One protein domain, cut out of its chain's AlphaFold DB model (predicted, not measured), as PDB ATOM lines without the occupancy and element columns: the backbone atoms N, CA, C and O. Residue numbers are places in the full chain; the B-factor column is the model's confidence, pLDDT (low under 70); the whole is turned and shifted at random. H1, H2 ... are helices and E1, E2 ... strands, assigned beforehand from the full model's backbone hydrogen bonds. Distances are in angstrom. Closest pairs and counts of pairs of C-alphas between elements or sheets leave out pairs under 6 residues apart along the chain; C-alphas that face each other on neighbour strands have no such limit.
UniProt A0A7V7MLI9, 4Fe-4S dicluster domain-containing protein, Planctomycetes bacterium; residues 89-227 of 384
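AT A GLANCE: This is residues 89 to 227 of the 384 residues of the protein "4Fe-4S dicluster domain-containing protein" of Planctomycetes bacterium (UniProt A0A7V7MLI9). The domain is a rod whose body is a sandwich of two antiparallel sheets face to face, four strands against three, with small helices at its two ends. H3 and H4 lie beyond one end of the sandwich with H1 at the far tip, H5 packs over the sheet's other end, and H2 grazes both sheets. The printed part has 139 residues with five named helices and seven named strands, in the order H1 H2 E1 E2 H3 E3 E4 H4 E5 E6 E7 H5, and its class is mixed, helices and strands. The sheets run E1 E2 E7 E6 and E3 E4 E5. The whole is loose, with a radius of gyration of the C-alphas of 17.8 A and spans of 60 by 25 by 22 A.

HOW THE PARTS SIT: In the larger sheet, E1 (residues 115 to 121) and E2 (124 to 130) form a hairpin, with N 118 and O 126 at 2.9 A, within hydrogen-bond range. E2 is the antiparallel neighbour of E7 (212 to 218), with N 127 and O 215 at 2.8 A. E7 and E6 (202 to 207) form a hairpin, with N 204 and O 216 at 2.8 A. In the other sheet, E3 (153 to 160) and E4 (163 to 170) form a hairpin, with N 156 and O 167 at 2.9 A. E4 is the antiparallel neighbour of E5 (189 to 195), with N 166 and O 192 at 2.8 A. In this sandwich the facing parts are 10.4 A centre to centre, and the strands of the two sheets stand at 23 degrees. H5 (221 to 226) is on the larger sheet, over E7 at a height over the sheet of 7.1 A; their closest C-alphas, Phe 218 and Leu 224, are 5.6 A apart. H2 (104 to 110) only grazes each sheet. H3 (139 to 143) touches H1 (89 to 97), with closest C-alphas Phe 142 and Trp 92 at 6.2 A. H3 also touches H4 (173 to 179), with closest C-alphas Asp 140 and Ala 178 at 6.2 A. H1 and H4 are apart. In H1, H2, H3, H4 and H5 every O i to N i+4 pair is within hydrogen-bond range.

IN THESE COORDINATES: E1 spans 18.9 A from first to last C-alpha, E2 19.9 A, E3 22.3 A, E4 23.3 A, E5 20.3 A, E6 16.9 A and E7 19.4 A. H1, the longest helix, spans 12.1 A from C-alpha 89 at (33.324, 64.429, -11.681). E1 begins at C-alpha 115, (15.221, 40.379, -30.999), and H5 ends at C-alpha 226, (7.700, 17.060, -27.957).

THE WHOLE: The two C-alphas farthest apart, those of Ala 90 and Ser 222, are 60.1 A apart. The printed part has no cut, and no link is long. The mean pLDDT of the printed part is 89.1; residue 181 and residues 183 to 185 are under 70.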
ATOM      1  N   GLU A  89      33.124  63.426 -10.627       95.31
ATOM      2  CA  GLU A  89      33.324  64.429 -11.681       95.31
ATOM      3  C   GLU A  89      34.598  64.160 -12.483       95.31
ATOM      4  O   GLU A  89      34.592  64.296 -13.706       95.31
ATOM      5  N   ALA A  90      35.688  63.782 -11.808       93.56
ATOM      6  CA  ALA A  90      36.963  63.511 -12.461       93.56
ATOM      7  C   ALA A  90      36.866  62.277 -13.367       93.56
ATOM      8  O   ALA A  90      37.347  62.308 -14.501       93.56
ATOM      9  N   GLU A  91      36.185  61.222 -12.909       90.81
ATOM     10  CA  GLU A  91      35.938  60.020 -13.710       90.81
ATOM     11  C   GLU A  91      35.048  60.300 -14.924       90.81
ATOM     12  O   GLU A  91      35.349  59.846 -16.031       90.81
ATOM     13  N   TRP A  92      33.984  61.087 -14.742       91.81
ATOM     14  CA  TRP A  92      33.111  61.508 -15.834       91.81
ATOM     15  C   TRP A  92      33.884  62.311 -16.886       91.81
ATOM     16  O   TRP A  92      33.798  62.012 -18.077       91.81
ATOM     17  N   GLN A  93      34.695  63.287 -16.464       93.44
ATOM     18  CA  GLN A  93      35.525  64.073 -17.381       93.44
ATOM     19  C   GLN A  93      36.554  63.203 -18.111       93.44
ATOM     20  O   GLN A  93      36.748  63.366 -19.314       93.44
ATOM     21  N   ALA A  94      37.175  62.242 -17.422       91.94
ATOM     22  CA  ALA A  94      38.094  61.292 -18.042       91.94
ATOM     23  C   ALA A  94      37.392  60.391 -19.073       91.94
ATOM     24  O   ALA A  94      37.947  60.120 -20.141       91.94
ATOM     25  N   PHE A  95      36.161  59.947 -18.794       90.38
ATOM     26  CA  PHE A  95      35.361  59.184 -19.748       90.38
ATOM     27  C   PHE A  95      35.022  60.013 -20.990       90.38
ATOM     28  O   PHE A  95      35.301  59.564 -22.101       90.38
ATOM     29  N   VAL A  96      34.502  61.231 -20.811       90.06
ATOM     30  CA  VAL A  96      34.186  62.148 -21.919       90.06
ATOM     31  C   VAL A  96      35.437  62.428 -22.758       90.06
ATOM     32  O   VAL A  96      35.392  62.338 -23.982       90.06
ATOM     33  N   ALA A  97      36.580  62.675 -22.112       92.88
ATOM     34  CA  ALA A  97      37.853  62.898 -22.793       92.88
ATOM     35  C   ALA A  97      38.355  61.666 -23.567       92.88
ATOM     36  O   ALA A  97      39.096  61.820 -24.535       92.88
ATOM     37  N   SER A  98      37.949  60.451 -23.177       91.19
ATOM     38  CA  SER A  98      38.318  59.231 -23.907       91.19
ATOM     39  C   SER A  98      37.639  59.107 -25.274       91.19
ATOM     40  O   SER A  98      38.055  58.270 -26.070       91.19
ATOM     41  N   GLY A  99      36.592  59.901 -25.542       87.62
ATOM     42  CA  GLY A  99      35.825  59.855 -26.791       87.62
ATOM     43  C   GLY A  99      35.074  58.539 -27.018       87.62
ATOM     44  O   GLY A  99      34.560  58.313 -28.109       87.62
ATOM     45  N   ARG A 100      35.031  57.658 -26.009       83.00
ATOM     46  CA  ARG A 100      34.240  56.430 -26.044       83.00
ATOM     47  C   ARG A 100      32.771  56.798 -25.942       83.00
ATOM     48  O   ARG A 100      32.383  57.505 -25.016       83.00
ATOM     49  N   ASP A 101      31.987  56.277 -26.866       82.00
ATOM     50  CA  ASP A 101      30.536  56.353 -26.810       82.00
ATOM     51  C   ASP A 101      29.964  54.994 -26.404       82.00
ATOM     52  O   ASP A 101      30.678  53.992 -26.279       82.00
ATOM     53  N   GLU A 102      28.669  54.979 -26.156       82.75
ATOM     54  CA  GLU A 102      27.914  53.758 -25.992       82.75
ATOM     55  C   GLU A 102      27.882  52.910 -27.274       82.75
ATOM     56  O   GLU A 102      27.827  53.429 -28.387       82.75
ATOM     57  N   ASP A 103      27.878  51.584 -27.104       87.38
ATOM     58  CA  ASP A 103      27.579  50.644 -28.181       87.38
ATOM     59  C   ASP A 103      26.114  50.822 -28.642       87.38
ATOM     60  O   ASP A 103      25.197  50.610 -27.839       87.38
ATOM     61  N   PRO A 104      25.856  51.164 -29.921       89.19
ATOM     62  CA  PRO A 104      24.498  51.299 -30.447       89.19
ATOM     63  C   PRO A 104      23.625  50.059 -30.226       89.19
ATOM     64  O   PRO A 104      22.414  50.184 -30.049       89.19
ATOM     65  N   GLN A 105      24.222  48.862 -30.186       91.25
ATOM     66  CA  GLN A 105      23.474  47.639 -29.918       91.25
ATOM     67  C   GLN A 105      22.958  47.597 -28.474       91.25
ATOM     68  O   GLN A 105      21.825  47.187 -28.235       91.25
ATOM     69  N   GLU A 106      23.745  48.060 -27.501       90.81
ATOM     70  CA  GLU A 106      23.312  48.156 -26.102       90.81
ATOM     71  C   GLU A 106      22.189  49.187 -25.935       90.81
ATOM     72  O   GLU A 106      21.263  48.965 -25.151       90.81
ATOM     73  N   PHE A 107      22.216  50.266 -26.725       89.31
ATOM     74  CA  PHE A 107      21.099  51.201 -26.809       89.31
ATOM     75  C   PHE A 107      19.827  50.494 -27.294       89.31
ATOM     76  O   PHE A 107      18.823  50.508 -26.586       89.31
ATOM     77  N   ASP A 108      19.862  49.814 -28.440       91.88
ATOM     78  CA  ASP A 108      18.688  49.125 -28.991       91.88
ATOM     79  C   ASP A 108      18.142  48.029 -28.063       91.88
ATOM     80  O   ASP A 108      16.922  47.909 -27.889       91.88
ATOM     81  N   ARG A 109      19.026  47.286 -27.389       93.31
ATOM     82  CA  ARG A 109      18.660  46.284 -26.378       93.31
ATOM     83  C   ARG A 109      17.852  46.871 -25.221       93.31
ATOM     84  O   ARG A 109      16.884  46.251 -24.788       93.31
ATOM     85  N   ARG A 110      18.171  48.085 -24.748       90.50
ATOM     86  CA  ARG A 110      17.393  48.753 -23.678       90.50
ATOM     87  C   ARG A 110      15.973  49.126 -24.081       90.50
ATOM     88  O   ARG A 110      15.138  49.333 -23.204       90.50
ATOM     89  N   TYR A 111      15.697  49.220 -25.379       89.38
ATOM     90  CA  TYR A 111      14.358  49.476 -25.909       89.38
ATOM     91  C   TYR A 111      13.694  48.208 -26.460       89.38
ATOM     92  O   TYR A 111      12.653  48.315 -27.108       89.38
ATOM     93  N   GLY A 112      14.278  47.025 -26.234       91.44
ATOM     94  CA  GLY A 112      13.747  45.758 -26.733       91.44
ATOM     95  C   GLY A 112      13.783  45.623 -28.250       91.44
ATOM     96  O   GLY A 112      12.931  44.953 -28.821       91.44
ATOM     97  N   ARG A 113      14.716  46.294 -28.930       93.44
ATOM     98  CA  ARG A 113      14.805  46.271 -30.400       93.44
ATOM     99  C   ARG A 113      15.747  45.196 -30.939       93.44
ATOM    100  O   ARG A 113      15.705  44.910 -32.128       93.44
ATOM    101  N   ASP A 114      16.562  44.587 -30.080       95.19
ATOM    102  CA  ASP A 114      17.414  43.445 -30.425       95.19
ATOM    103  C   ASP A 114      16.671  42.141 -30.106       95.19
ATOM    104  O   ASP A 114      16.761  41.593 -29.004       95.19
ATOM    105  N   TYR A 115      15.880  41.676 -31.072       96.38
ATOM    106  CA  TYR A 115      15.221  40.379 -30.999       96.38
ATOM    107  C   TYR A 115      15.169  39.685 -32.359       96.38
ATOM    108  O   TYR A 115      15.252  40.312 -33.413       96.38
ATOM    109  N   GLU A 116      15.007  38.368 -32.326       96.56
ATOM    110  CA  GLU A 116      14.950  37.513 -33.504       96.56
ATOM    111  C   GLU A 116      13.834  36.481 -33.334       96.56
ATOM    112  O   GLU A 116      13.844  35.712 -32.375       96.56
ATOM    113  N   LEU A 117      12.872  36.475 -34.259       96.38
ATOM    114  CA  LEU A 117      11.819  35.466 -34.343       96.38
ATOM    115  C   LEU A 117      12.132  34.519 -35.504       96.38
ATOM    116  O   LEU A 117      12.309  34.962 -36.637       96.38
ATOM    117  N   SER A 118      12.168  33.223 -35.219       95.81
ATOM    118  CA  SER A 118      12.459  32.163 -36.187       95.81
ATOM    119  C   SER A 118      11.449  31.026 -36.038       95.81
ATOM    120  O   SER A 118      11.078  30.693 -34.919       95.81
ATOM    121  N   GLU A 119      10.990  30.438 -37.141       94.62
ATOM    122  CA  GLU A 119      10.244  29.173 -37.117       94.62
ATOM    123  C   GLU A 119      11.262  28.036 -37.231       94.62
ATOM    124  O   GLU A 119      12.056  28.013 -38.172       94.62
ATOM    125  N   LEU A 120      11.307  27.157 -36.230       92.38
ATOM    126  CA  LEU A 120      12.245  26.034 -36.188       92.38
ATOM    127  C   LEU A 120      11.696  24.855 -36.991       92.38
ATOM    128  O   LEU A 120      12.390  24.289 -37.832       92.38
ATOM    129  N   GLU A 121      10.427  24.541 -36.753       91.69
ATOM    130  CA  GLU A 121       9.637  23.511 -37.420       91.69
ATOM    131  C   GLU A 121       8.189  24.015 -37.525       91.69
ATOM    132  O   GLU A 121       7.835  24.954 -36.803       91.69
ATOM    133  N   PRO A 122       7.340  23.434 -38.395       91.50
ATOM    134  CA  PRO A 122       5.947  23.849 -38.517       91.50
ATOM    135  C   PRO A 122       5.252  23.937 -37.155       91.50
ATOM    136  O   PRO A 122       5.149  22.958 -36.420       91.50
ATOM    137  N   GLY A 123       4.816  25.145 -36.804       91.25
ATOM    138  CA  GLY A 123       4.121  25.409 -35.547       91.25
ATOM    139  C   GLY A 123       4.992  25.477 -34.287       91.25
ATOM    140  O   GLY A 123       4.452  25.535 -33.176       91.25
ATOM    141  N   HIS A 124       6.317  25.530 -34.444       95.69
ATOM    142  CA  HIS A 124       7.286  25.786 -33.383       95.69
ATOM    143  C   HIS A 124       8.145  27.007 -33.719       95.69
ATOM    144  O   HIS A 124       9.042  26.964 -34.560       95.69
ATOM    145  N   PHE A 125       7.912  28.102 -33.003       96.69
ATOM    146  CA  PHE A 125       8.663  29.343 -33.141       96.69
ATOM    147  C   PHE A 125       9.624  29.532 -31.972       96.69
ATOM    148  O   PHE A 125       9.320  29.187 -30.832       96.69
ATOM    149  N   ARG A 126      10.767  30.154 -32.243       96.62
ATOM    150  CA  ARG A 126      11.708  30.635 -31.242       96.62
ATOM    151  C   ARG A 126      11.872  32.140 -31.363       96.62
ATOM    152  O   ARG A 126      12.253  32.635 -32.425       96.62
ATOM    153  N   LEU A 127      11.627  32.838 -30.260       97.25
ATOM    154  CA  LEU A 127      11.892  34.257 -30.080       97.25
ATOM    155  C   LEU A 127      13.076  34.431 -29.123       97.25
ATOM    156  O   LEU A 127      12.992  34.067 -27.954       97.25
ATOM    157  N   LEU A 128      14.166  35.002 -29.625       95.62
ATOM    158  CA  LEU A 128      15.326  35.405 -28.834       95.62
ATOM    159  C   LEU A 128      15.263  36.909 -28.609       95.62
ATOM    160  O   LEU A 128      15.283  37.655 -29.583       95.62
ATOM    161  N   VAL A 129      15.216  37.362 -27.358       96.56
ATOM    162  CA  VAL A 129      15.310  38.786 -27.007       96.56
ATOM    163  C   VAL A 129      16.599  39.021 -26.234       96.56
ATOM    164  O   VAL A 129      16.850  38.365 -25.225       96.56
ATOM    165  N   ARG A 130      17.422  39.960 -26.702       94.50
ATOM    166  CA  ARG A 130      18.702  40.305 -26.074       94.50
ATOM    167  C   ARG A 130      18.524  41.585 -25.268       94.50
ATOM    168  O   ARG A 130      18.152  42.626 -25.806       94.50
ATOM    169  N   PHE A 131      18.763  41.508 -23.969       93.50
ATOM    170  CA  PHE A 131      18.705  42.641 -23.053       93.50
ATOM    171  C   PHE A 131      20.061  43.320 -22.971       93.50
ATOM    172  O   PHE A 131      21.098  42.749 -23.319       93.50
ATOM    173  N   ALA A 132      20.050  44.574 -22.525       91.62
ATOM    174  CA  ALA A 132      21.284  45.308 -22.326       91.62
ATOM    175  C   ALA A 132      22.116  44.600 -21.255       91.62
ATOM    176  O   ALA A 132      21.590  44.150 -20.239       91.62
ATOM    177  N   ARG A 133      23.416  44.502 -21.500       88.62
ATOM    178  CA  ARG A 133      24.393  43.889 -20.596       88.62
ATOM    179  C   ARG A 133      25.194  44.941 -19.858       88.62
ATOM    180  O   ARG A 133      25.792  44.653 -18.821       88.62
ATOM    181  N   THR A 134      25.201  46.164 -20.378       88.81
ATOM    182  CA  THR A 134      25.930  47.280 -19.799       88.81
ATOM    183  C   THR A 134      25.042  48.489 -19.556       88.81
ATOM    184  O   THR A 134      24.135  48.801 -20.327       88.81
ATOM    185  N   LEU A 135      25.311  49.183 -18.451       89.12
ATOM    186  CA  LEU A 135      24.696  50.470 -18.164       89.12
ATOM    187  C   LEU A 135      25.296  51.549 -19.074       89.12
ATOM    188  O   LEU A 135      26.523  51.579 -19.256       89.12
ATOM    189  N   PRO A 136      24.470  52.479 -19.590       88.25
ATOM    190  CA  PRO A 136      24.975  53.555 -20.420       88.25
ATOM    191  C   PRO A 136      25.949  54.432 -19.617       88.25
ATOM    192  O   PRO A 136      25.732  54.706 -18.424       88.25
ATOM    193  N   PRO A 137      27.019  54.929 -20.255       88.31
ATOM    194  CA  PRO A 137      27.948  55.875 -19.654       88.31
ATOM    195  C   PRO A 137      27.318  57.271 -19.545       88.31
ATOM    196  O   PRO A 137      27.672  58.195 -20.270       88.31
ATOM    197  N   THR A 138      26.358  57.446 -18.646       88.56
ATOM    198  CA  THR A 138      25.706  58.736 -18.406       88.56
ATOM    199  C   THR A 138      26.339  59.442 -17.222       88.56
ATOM    200  O   THR A 138      26.829  58.804 -16.300       88.56
ATOM    201  N   ARG A 139      26.259  60.772 -17.181       89.75
ATOM    202  CA  ARG A 139      26.714  61.552 -16.022       89.75
ATOM    203  C   ARG A 139      26.181  60.998 -14.690       89.75
ATOM    204  O   ARG A 139      26.936  60.923 -13.725       89.75
ATOM    205  N   ASP A 140      24.910  60.597 -14.649       89.44
ATOM    206  CA  ASP A 140      24.277  60.071 -13.437       89.44
ATOM    207  C   ASP A 140      24.780  58.670 -13.057       89.44
ATOM    208  O   ASP A 140      24.872  58.379 -11.864       89.44
ATOM    209  N   SER A 141      25.192  57.827 -14.019       89.25
ATOM    210  CA  SER A 141      25.790  56.529 -13.680       89.25
ATOM    211  C   SER A 141      27.125  56.684 -12.956       89.25
ATOM    212  O   SER A 141      27.351  55.996 -11.964       89.25
ATOM    213  N   PHE A 142      27.955  57.651 -13.357       91.06
ATOM    214  CA  PHE A 142      29.175  58.001 -12.617       91.06
ATOM    215  C   PHE A 142      28.858  58.663 -11.280       91.06
ATOM    216  O   PHE A 142      29.398  58.259 -10.254       91.06
ATOM    217  N   LYS A 143      27.959  59.656 -11.280       91.00
ATOM    218  CA  LYS A 143      27.600  60.416 -10.078       91.00
ATOM    219  C   LYS A 143      27.198  59.513  -8.924       91.00
ATOM    220  O   LYS A 143      27.634  59.740  -7.804       91.00
ATOM    221  N   PHE A 144      26.395  58.492  -9.198       90.81
ATOM    222  CA  PHE A 144      25.887  57.588  -8.171       90.81
ATOM    223  C   PHE A 144      26.669  56.274  -8.067       90.81
ATOM    224  O   PHE A 144      26.199  55.336  -7.426       90.81
ATOM    225  N   GLY A 145      27.854  56.197  -8.688       88.88
ATOM    226  CA  GLY A 145      28.738  55.036  -8.597       88.88
ATOM    227  C   GLY A 145      28.082  53.742  -9.074       88.88
ATOM    228  O   GLY A 145      28.311  52.679  -8.493       88.88
ATOM    229  N   LEU A 146      27.227  53.821 -10.096       86.88
ATOM    230  CA  LEU A 146      26.648  52.629 -10.692       86.88
ATOM    231  C   LEU A 146      27.763  51.858 -11.398       86.88
ATOM    232  O   LEU A 146      28.585  52.435 -12.114       86.88
ATOM    233  N   GLY A 147      27.788  50.542 -11.198       83.81
ATOM    234  CA  GLY A 147      28.694  49.666 -11.932       83.81
ATOM    235  C   GLY A 147      28.466  49.736 -13.447       83.81
ATOM    236  O   GLY A 147      27.606  50.452 -13.953       83.81
ATOM    237  N   ARG A 148      29.244  48.962 -14.204       85.00
ATOM    238  CA  ARG A 148      29.060  48.866 -15.660       85.00
ATOM    239  C   ARG A 148      28.081  47.788 -16.085       85.00
ATOM    240  O   ARG A 148      27.511  47.928 -17.156       85.00
ATOM    241  N   ALA A 149      27.891  46.752 -15.278       85.38
ATOM    242  CA  ALA A 149      26.963  45.673 -15.585       85.38
ATOM    243  C   ALA A 149      25.512  46.152 -15.455       85.38
ATOM    244  O   ALA A 149      25.159  46.829 -14.488       85.38
ATOM    245  N   MET A 150      24.684  45.790 -16.430       87.50
ATOM    246  CA  MET A 150      23.245  45.991 -16.359       87.50
ATOM    247  C   MET A 150      22.643  45.006 -15.341       87.50
ATOM    248  O   MET A 150      22.980  43.819 -15.379       87.50
ATOM    249  N   PRO A 151      21.766  45.456 -14.429       84.12
ATOM    250  CA  PRO A 151      21.009  44.550 -13.569       84.12
ATOM    251  C   PRO A 151      20.015  43.710 -14.382       84.12
ATOM    252  O   PRO A 151      19.632  44.079 -15.495       84.12
ATOM    253  N   ARG A 152      19.538  42.603 -13.800       81.94
ATOM    254  CA  ARG A 152      18.487  41.788 -14.422       81.94
ATOM    255  C   ARG A 152      17.201  42.598 -14.625       81.94
ATOM    256  O   ARG A 152      16.811  43.423 -13.794       81.94
ATOM    257  N   TYR A 153      16.544  42.309 -15.741       87.69
ATOM    258  CA  TYR A 153      15.176  42.730 -15.988       87.69
ATOM    259  C   TYR A 153      14.209  41.705 -15.395       87.69
ATOM    260  O   TYR A 153      14.453  40.502 -15.445       87.69
ATOM    261  N   GLU A 154      13.097  42.198 -14.875       86.75
ATOM    262  CA  GLU A 154      11.898  41.412 -14.608       86.75
ATOM    263  C   GLU A 154      11.061  41.374 -15.884       86.75
ATOM    264  O   GLU A 154      10.866  42.414 -16.520       86.75
ATOM    265  N   THR A 155      10.571  40.196 -16.267       90.69
ATOM    266  CA  THR A 155       9.853  39.994 -17.530       90.69
ATOM    267  C   THR A 155       8.444  39.479 -17.294       90.69
ATOM    268  O   THR A 155       8.208  38.668 -16.401       90.69
ATOM    269  N   VAL A 156       7.507  39.937 -18.118       90.56
ATOM    270  CA  VAL A 156       6.133  39.435 -18.163       90.56
ATOM    271  C   VAL A 156       5.756  39.192 -19.616       90.56
ATOM    272  O   VAL A 156       5.760  40.124 -20.424       90.56
ATOM    273  N   THR A 157       5.387  37.951 -19.925       91.62
ATOM    274  CA  THR A 157       4.925  37.535 -21.250       91.62
ATOM    275  C   THR A 157       3.415  37.317 -21.235       91.62
ATOM    276  O   THR A 157       2.856  36.726 -20.314       91.62
ATOM    277  N   THR A 158       2.732  37.805 -22.264       89.94
ATOM    278  CA  THR A 158       1.284  37.655 -22.437       89.94
ATOM    279  C   THR A 158       0.933  37.543 -23.912       89.94
ATOM    280  O   THR A 158       1.661  38.011 -24.790       89.94
ATOM    281  N   VAL A 159      -0.204  36.919 -24.188       89.25
ATOM    282  CA  VAL A 159      -0.705  36.685 -25.538       89.25
ATOM    283  C   VAL A 159      -2.098  37.279 -25.654       89.25
ATOM    284  O   VAL A 159      -2.943  37.126 -24.776       89.25
ATOM    285  N   THR A 160      -2.342  37.972 -26.756       85.94
ATOM    286  CA  THR A 160      -3.649  38.500 -27.136       85.94
ATOM    287  C   THR A 160      -3.880  38.083 -28.582       85.94
ATOM    288  O   THR A 160      -3.316  38.663 -29.514       85.94
ATOM    289  N   GLY A 161      -4.626  36.996 -28.758       87.38
ATOM    290  CA  GLY A 161      -4.831  36.361 -30.054       87.38
ATOM    291  C   GLY A 161      -3.547  35.817 -30.633       87.38
ATOM    292  O   GLY A 161      -2.863  35.001 -30.032       87.38
ATOM    293  N   ARG A 162      -3.210  36.311 -31.819       91.25
ATOM    294  CA  ARG A 162      -1.965  36.008 -32.537       91.25
ATOM    295  C   ARG A 162      -0.793  36.913 -32.151       91.25
ATOM    296  O   ARG A 162       0.286  36.771 -32.715       91.25
ATOM    297  N   ARG A 163      -0.976  37.861 -31.231       90.75
ATOM    298  CA  ARG A 163       0.081  38.800 -30.846       90.75
ATOM    299  C   ARG A 163       0.646  38.438 -29.480       90.75
ATOM    300  O   ARG A 163      -0.097  38.356 -28.503       90.75
ATOM    301  N   LEU A 164       1.958  38.241 -29.423       93.31
ATOM    302  CA  LEU A 164       2.702  38.047 -28.183       93.31
ATOM    303  C   LEU A 164       3.313  39.377 -27.762       93.31
ATOM    304  O   LEU A 164       3.915  40.081 -28.573       93.31
ATOM    305  N   TYR A 165       3.169  39.695 -26.483       91.69
ATOM    306  CA  TYR A 165       3.793  40.836 -25.840       91.69
ATOM    307  C   TYR A 165       4.719  40.334 -24.741       91.69
ATOM    308  O   TYR A 165       4.293  39.580 -23.870       91.69
ATOM    309  N   MET A 166       5.961  40.795 -24.757       93.81
ATOM    310  CA  MET A 166       6.900  40.634 -23.657       93.81
ATOM    311  C   MET A 166       7.254  42.023 -23.150       93.81
ATOM    312  O   MET A 166       7.757  42.858 -23.903       93.81
ATOM    313  N   ALA A 167       6.949  42.293 -21.889       91.62
ATOM    314  CA  ALA A 167       7.341  43.519 -21.223       91.62
ATOM    315  C   ALA A 167       8.490  43.234 -20.260       91.62
ATOM    316  O   ALA A 167       8.454  42.244 -19.532       91.62
ATOM    317  N   ALA A 168       9.484  44.116 -20.241       90.81
ATOM    318  CA  ALA A 168      10.646  44.011 -19.374       90.81
ATOM    319  C   ALA A 168      10.803  45.292 -18.551       90.81
ATOM    320  O   ALA A 168      10.722  46.390 -19.103       90.81
ATOM    321  N   LYS A 169      11.050  45.158 -17.246       87.06
ATOM    322  CA  LYS A 169      11.252  46.264 -16.298       87.06
ATOM    323  C   LYS A 169      12.578  46.091 -15.569       87.06
ATOM    324  O   LYS A 169      12.941  44.981 -15.202       87.06
ATOM    325  N   VAL A 170      13.308  47.179 -15.344       85.62
ATOM    326  CA  VAL A 170      14.557  47.126 -14.567       85.62
ATOM    327  C   VAL A 170      14.235  46.808 -13.102       85.62
ATOM    328  O   VAL A 170      13.512  47.575 -12.468       85.62
ATOM    329  N   GLY A 171      14.765  45.706 -12.561       79.38
ATOM    330  CA  GLY A 171      14.478  45.289 -11.180       79.38
ATOM    331  C   GLY A 171      15.255  46.074 -10.116       79.38
ATOM    332  O   GLY A 171      14.732  46.346  -9.039       79.38
ATOM    333  N   ASP A 172      16.492  46.494 -10.415       84.12
ATOM    334  CA  ASP A 172      17.374  47.133  -9.428       84.12
ATOM    335  C   ASP A 172      16.896  48.551  -9.033       84.12
ATOM    336  O   ASP A 172      16.844  49.452  -9.886       84.12
ATOM    337  N   PRO A 173      16.591  48.796  -7.742       81.56
ATOM    338  CA  PRO A 173      16.100  50.093  -7.279       81.56
ATOM    339  C   PRO A 173      17.112  51.233  -7.431       81.56
ATOM    340  O   PRO A 173      16.707  52.368  -7.680       81.56
ATOM    341  N   LYS A 174      18.423  50.965  -7.316       84.00
ATOM    342  CA  LYS A 174      19.461  51.997  -7.466       84.00
ATOM    343  C   LYS A 174      19.549  52.457  -8.913       84.00
ATOM    344  O   LYS A 174      19.570  53.658  -9.171       84.00
ATOM    345  N   VAL A 175      19.561  51.521  -9.861       86.62
ATOM    346  CA  VAL A 175      19.580  51.842 -11.295       86.62
ATOM    347  C   VAL A 175      18.306  52.577 -11.696       86.62
ATOM    348  O   VAL A 175      18.381  53.587 -12.399       86.62
ATOM    349  N   ARG A 176      17.149  52.141 -11.179       84.81
ATOM    350  CA  ARG A 176      15.884  52.859 -11.358       84.81
ATOM    351  C   ARG A 176      15.948  54.294 -10.844       84.81
ATOM    352  O   ARG A 176      15.633  55.213 -11.595       84.81
ATOM    353  N   ALA A 177      16.376  54.495  -9.601       80.00
ATOM    354  CA  ALA A 177      16.449  55.819  -8.990       80.00
ATOM    355  C   ALA A 177      17.462  56.739  -9.693       80.00
ATOM    356  O   ALA A 177      17.253  57.949  -9.774       80.00
ATOM    357  N   ALA A 178      18.557  56.181 -10.210       83.75
ATOM    358  CA  ALA A 178      19.623  56.946 -10.837       83.75
ATOM    359  C   ALA A 178      19.344  57.325 -12.296       83.75
ATOM    360  O   ALA A 178      19.625  58.458 -12.677       83.75
ATOM    361  N   LEU A 179      18.846  56.388 -13.113       84.44
ATOM    362  CA  LEU A 179      18.862  56.522 -14.576       84.44
ATOM    363  C   LEU A 179      17.474  56.585 -15.208       84.44
ATOM    364  O   LEU A 179      17.264  57.374 -16.136       84.44
ATOM    365  N   CYS A 180      16.541  55.761 -14.731       80.00
ATOM    366  CA  CYS A 180      15.242  55.588 -15.369       80.00
ATOM    367  C   CYS A 180      14.467  56.900 -15.439       80.00
ATOM    368  O   CYS A 180      14.238  57.554 -14.421       80.00
ATOM    369  N   ASN A 181      14.047  57.277 -16.649       69.44
ATOM    370  CA  ASN A 181      13.261  58.486 -16.920       69.44
ATOM    371  C   ASN A 181      13.935  59.814 -16.497       69.44
ATOM    372  O   ASN A 181      13.308  60.870 -16.562       69.44
ATOM    373  N   ARG A 182      15.220  59.782 -16.107       70.38
ATOM    374  CA  ARG A 182      16.086  60.960 -15.897       70.38
ATOM    375  C   ARG A 182      16.984  61.207 -17.103       70.38
ATOM    376  O   ARG A 182      17.218  62.351 -17.486       70.38
ATOM    377  N   SER A 183      17.441  60.124 -17.728       67.44
ATOM    378  CA  SER A 183      18.137  60.143 -19.008       67.44
ATOM    379  C   SER A 183      17.181  59.747 -20.127       67.44
ATOM    380  O   SER A 183      16.500  58.727 -20.035       67.44
ATOM    381  N   ALA A 184      17.183  60.500 -21.230       65.31
ATOM    382  CA  ALA A 184      16.426  60.134 -22.430       65.31
ATOM    383  C   ALA A 184      16.849  58.769 -23.012       65.31
ATOM    384  O   ALA A 184      16.089  58.184 -23.777       65.31
ATOM    385  N   ALA A 185      18.034  58.270 -22.638       67.62
ATOM    386  CA  ALA A 185      18.618  57.014 -23.103       67.62
ATOM    387  C   ALA A 185      18.292  55.790 -22.219       67.62
ATOM    388  O   ALA A 185      18.829  54.704 -22.472       67.62
ATOM    389  N   PHE A 186      17.483  55.949 -21.160       79.25
ATOM    390  CA  PHE A 186      17.215  54.872 -20.204       79.25
ATOM    391  C   PHE A 186      15.731  54.788 -19.801       79.25
ATOM    392  O   PHE A 186      15.299  55.477 -18.867       79.25
ATOM    393  N   PRO A 187      14.937  53.958 -20.502       81.88
ATOM    394  CA  PRO A 187      13.559  53.703 -20.113       81.88
ATOM    395  C   PRO A 187      13.516  52.819 -18.858       81.88
ATOM    396  O   PRO A 187      14.369  51.953 -18.665       81.88
ATOM    397  N   ASP A 188      12.510  53.008 -18.006       76.94
ATOM    398  CA  ASP A 188      12.276  52.119 -16.859       76.94
ATOM    399  C   ASP A 188      11.753  50.740 -17.267       76.94
ATOM    400  O   ASP A 188      11.963  49.756 -16.551       76.94
ATOM    401  N   ARG A 189      11.082  50.680 -18.420       85.44
ATOM    402  CA  ARG A 189      10.534  49.466 -19.012       85.44
ATOM    403  C   ARG A 189      10.471  49.560 -20.533       85.44
ATOM    404  O   ARG A 189      10.375  50.653 -21.087       85.44
ATOM    405  N   PHE A 190      10.467  48.419 -21.207       89.12
ATOM    406  CA  PHE A 190      10.201  48.335 -22.642       89.12
ATOM    407  C   PHE A 190       9.250  47.184 -22.957       89.12
ATOM    408  O   PHE A 190       8.953  46.343 -22.105       89.12
ATOM    409  N   THR A 191       8.744  47.155 -24.186       90.44
ATOM    410  CA  THR A 191       7.851  46.094 -24.653       90.44
ATOM    411  C   THR A 191       8.278  45.628 -26.032       90.44
ATOM    412  O   THR A 191       8.422  46.433 -26.949       90.44
ATOM    413  N   VAL A 192       8.442  44.318 -26.172       93.56
ATOM    414  CA  VAL A 192       8.574  43.623 -27.449       93.56
ATOM    415  C   VAL A 192       7.204  43.087 -27.816       93.56
ATOM    416  O   VAL A 192       6.542  42.449 -27.000       93.56
ATOM    417  N   ALA A 193       6.769  43.357 -29.039       91.81
ATOM    418  CA  ALA A 193       5.524  42.827 -29.566       91.81
ATOM    419  C   ALA A 193       5.809  42.109 -30.881       91.81
ATOM    420  O   ALA A 193       6.364  42.712 -31.800       91.81
ATOM    421  N   VAL A 194       5.408  40.843 -30.972       93.44
ATOM    422  CA  VAL A 194       5.555  40.041 -32.189       93.44
ATOM    423  C   VAL A 194       4.213  39.478 -32.632       93.44
ATOM    424  O   VAL A 194       3.360  39.120 -31.820       93.44
ATOM    425  N   ASP A 195       4.037  39.419 -33.943       92.50
ATOM    426  CA  ASP A 195       2.858  38.884 -34.606       92.50
ATOM    427  C   ASP A 195       3.139  37.451 -35.077       92.50
ATOM    428  O   ASP A 195       4.011  37.226 -35.915       92.50
ATOM    429  N   LEU A 196       2.387  36.486 -34.555       92.88
ATOM    430  CA  LEU A 196       2.463  35.068 -34.912       92.88
ATOM    431  C   LEU A 196       1.440  34.744 -36.008       92.88
ATOM    432  O   LEU A 196       0.419  35.424 -36.112       92.88
ATOM    433  N   PRO A 197       1.657  33.716 -36.844       90.94
ATOM    434  CA  PRO A 197       0.706  33.372 -37.902       90.94
ATOM    435  C   PRO A 197      -0.673  32.997 -37.344       90.94
ATOM    436  O   PRO A 197      -1.691  33.407 -37.902       90.94
ATOM    437  N   VAL A 198      -0.703  32.299 -36.209       91.62
ATOM    438  CA  VAL A 198      -1.916  31.891 -35.491       91.62
ATOM    439  C   VAL A 198      -1.727  32.078 -33.978       91.62
ATOM    440  O   VAL A 198      -0.589  32.233 -33.528       91.62
ATOM    441  N   PRO A 199      -2.814  32.085 -33.181       92.75
ATOM    442  CA  PRO A 199      -2.710  32.136 -31.727       92.75
ATOM    443  C   PRO A 199      -1.875  30.972 -31.169       92.75
ATOM    444  O   PRO A 199      -2.130  29.822 -31.536       92.75
ATOM    445  N   PRO A 200      -0.890  31.241 -30.297       94.75
ATOM    446  CA  PRO A 200      -0.115  30.190 -29.664       94.75
ATOM    447  C   PRO A 200      -0.955  29.450 -28.623       94.75
ATOM    448  O   PRO A 200      -1.781  30.036 -27.923       94.75
ATOM    449  N   ILE A 201      -0.700  28.154 -28.503       94.75
ATOM    450  CA  ILE A 201      -1.335  27.260 -27.530       94.75
ATOM    451  C   ILE A 201      -0.458  27.044 -26.289       94.75
ATOM    452  O   ILE A 201      -0.945  26.603 -25.251       94.75
ATOM    453  N   GLY A 202       0.834  27.370 -26.379       94.25
ATOM    454  CA  GLY A 202       1.779  27.220 -25.283       94.25
ATOM    455  C   GLY A 202       3.060  28.009 -25.512       94.25
ATOM    456  O   GLY A 202       3.455  28.271 -26.649       94.25
ATOM    457  N   ILE A 203       3.701  28.392 -24.410       95.06
ATOM    458  CA  ILE A 203       4.993  29.080 -24.393       95.06
ATOM    459  C   ILE A 203       5.875  28.414 -23.329       95.06
ATOM    460  O   ILE A 203       5.394  27.991 -22.269       95.06
ATOM    461  N   ARG A 204       7.166  28.288 -23.627       93.56
ATOM    462  CA  ARG A 204       8.233  27.931 -22.685       93.56
ATOM    463  C   ARG A 204       9.299  29.005 -22.781       93.56
ATOM    464  O   ARG A 204       9.752  29.296 -23.879       93.56
ATOM    465  N   GLU A 205       9.686  29.596 -21.661       92.75
ATOM    466  CA  GLU A 205      10.638  30.704 -21.659       92.75
ATOM    467  C   GLU A 205      11.750  30.498 -20.639       92.75
ATOM    468  O   GLU A 205      11.545  29.876 -19.594       92.75
ATOM    469  N   HIS A 206      12.932  31.011 -20.964       89.81
ATOM    470  CA  HIS A 206      14.086  31.019 -20.084       89.81
ATOM    471  C   HIS A 206      14.846  32.339 -20.229       89.81
ATOM    472  O   HIS A 206      15.293  32.684 -21.322       89.81
ATOM    473  N   LEU A 207      14.997  33.069 -19.119       87.62
ATOM    474  CA  LEU A 207      15.865  34.241 -19.025       87.62
ATOM    475  C   LEU A 207      17.184  33.837 -18.373       87.62
ATOM    476  O   LEU A 207      17.238  33.567 -17.164       87.62
ATOM    477  N   ASP A 208      18.248  33.843 -19.166       81.44
ATOM    478  CA  ASP A 208      19.573  33.539 -18.659       81.44
ATOM    479  C   ASP A 208      20.165  34.713 -17.852       81.44
ATOM    480  O   ASP A 208      19.628  35.820 -17.745       81.44
ATOM    481  N   SER A 209      21.314  34.469 -17.235       76.00
ATOM    482  CA  SER A 209      22.052  35.473 -16.472       76.00
ATOM    483  C   SER A 209      22.771  36.539 -17.298       76.00
ATOM    484  O   SER A 209      23.256  37.503 -16.710       76.00
ATOM    485  N   HIS A 210      22.861  36.379 -18.617       77.56
ATOM    486  CA  HIS A 210      23.495  37.319 -19.547       77.56
ATOM    487  C   HIS A 210      22.486  38.232 -20.243       77.56
ATOM    488  O   HIS A 210      22.872  39.041 -21.087       77.56
ATOM    489  N   GLY A 211      21.208  38.141 -19.866       84.75
ATOM    490  CA  GLY A 211      20.146  38.958 -20.433       84.75
ATOM    491  C   GLY A 211      19.628  38.425 -21.766       84.75
ATOM    492  O   GLY A 211      19.066  39.195 -22.535       84.75
ATOM    493  N   LEU A 212      19.809  37.142 -22.072       88.88
ATOM    494  CA  LEU A 212      19.145  36.489 -23.191       88.88
ATOM    495  C   LEU A 212      17.850  35.836 -22.696       88.88
ATOM    496  O   LEU A 212      17.877  34.900 -21.899       88.88
ATOM    497  N   LEU A 213      16.714  36.333 -23.184       92.94
ATOM    498  CA  LEU A 213      15.416  35.690 -23.018       92.94
ATOM    499  C   LEU A 213      15.125  34.835 -24.254       92.94
ATOM    500  O   LEU A 213      14.900  35.372 -25.340       92.94
ATOM    501  N   GLU A 214      15.112  33.516 -24.087       94.00
ATOM    502  CA  GLU A 214      14.713  32.558 -25.120       94.00
ATOM    503  C   GLU A 214      13.290  32.068 -24.850       94.00
ATOM    504  O   GLU A 214      12.997  31.518 -23.790       94.00
ATOM    505  N   MET A 215      12.393  32.279 -25.813       95.62
ATOM    506  CA  MET A 215      11.001  31.837 -25.771       95.62
ATOM    507  C   MET A 215      10.735  30.853 -26.908       95.62
ATOM    508  O   MET A 215      10.877  31.197 -28.080       95.62
ATOM    509  N   HIS A 216      10.285  29.653 -26.566       95.88
ATOM    510  CA  HIS A 216       9.723  28.679 -27.491       95.88
ATOM    511  C   HIS A 216       8.202  28.811 -27.468       95.88
ATOM    512  O   HIS A 216       7.569  28.672 -26.421       95.88
ATOM    513  N   ILE A 217       7.627  29.122 -28.622       96.94
ATOM    514  CA  ILE A 217       6.218  29.447 -28.805       96.94
ATOM    515  C   ILE A 217       5.613  28.397 -29.728       96.94
ATOM    516  O   ILE A 217       6.111  28.168 -30.830       96.94
ATOM    517  N   PHE A 218       4.529  27.772 -29.287       96.75
ATOM    518  CA  PHE A 218       3.928  26.634 -29.970       96.75
ATOM    519  C   PHE A 218       2.542  26.990 -30.471       96.75
ATOM    520  O   PHE A 218       1.734  27.555 -29.734       96.75
ATOM    521  N   THR A 219       2.252  26.621 -31.712       95.06
ATOM    522  CA  THR A 219       0.910  26.698 -32.304       95.06
ATOM    523  C   THR A 219       0.338  25.316 -32.620       95.06
ATOM    524  O   THR A 219      -0.829  25.214 -32.985       95.06
ATOM    525  N   GLU A 220       1.138  24.258 -32.457       92.81
ATOM    526  CA  GLU A 220       0.735  22.861 -32.614       92.81
ATOM    527  C   GLU A 220       0.997  22.055 -31.337       92.81
ATOM    528  O   GLU A 220       2.047  22.179 -30.704       92.81
ATOM    529  N   GLU A 221       0.032  21.211 -30.957       93.44
ATOM    530  CA  GLU A 221       0.086  20.416 -29.719       93.44
ATOM    531  C   GLU A 221       1.220  19.384 -29.755       93.44
ATOM    532  O   GLU A 221       1.894  19.165 -28.753       93.44
ATOM    533  N   SER A 222       1.474  18.797 -30.927       91.56
ATOM    534  CA  SER A 222       2.594  17.881 -31.175       91.56
ATOM    535  C   SER A 222       3.936  18.527 -30.838       91.56
ATOM    536  O   SER A 222       4.736  17.928 -30.122       91.56
ATOM    537  N   ALA A 223       4.164  19.756 -31.306       91.75
ATOM    538  CA  ALA A 223       5.391  20.496 -31.041       91.75
ATOM    539  C   ALA A 223       5.527  20.861 -29.553       91.75
ATOM    540  O   ALA A 223       6.600  20.701 -28.974       91.75
ATOM    541  N   LEU A 224       4.432  21.288 -28.912       92.94
ATOM    542  CA  LEU A 224       4.418  21.608 -27.482       92.94
ATOM    543  C   LEU A 224       4.759  20.391 -26.609       92.94
ATOM    544  O   LEU A 224       5.499  20.524 -25.638       92.94
ATOM    545  N   GLN A 225       4.206  19.222 -26.938       90.88
ATOM    546  CA  GLN A 225       4.423  17.987 -26.179       90.88
ATOM    547  C   GLN A 225       5.802  17.370 -26.423       90.88
ATOM    548  O   GLN A 225       6.335  16.712 -25.533       90.88
ATOM    549  N   ALA A 226       6.375  17.568 -27.612       88.50
ATOM    550  CA  ALA A 226       7.700  17.060 -27.957       88.50
ATOM    551  C   ALA A 226       8.844  17.926 -27.404       88.50
ATOM    552  O   ALA A 226       9.979  17.460 -27.335       88.50
ATOM    553  N   PHE A 227       8.572  19.181 -27.038       89.50
ATOM    554  CA  PHE A 227       9.615  20.101 -26.610       89.50
ATOM    555  C   PHE A 227      10.089  19.846 -25.178       89.50
ATOM    556  O   PHE A 227       9.320  19.900 -24.218       89.50
TER     557      PHE A 227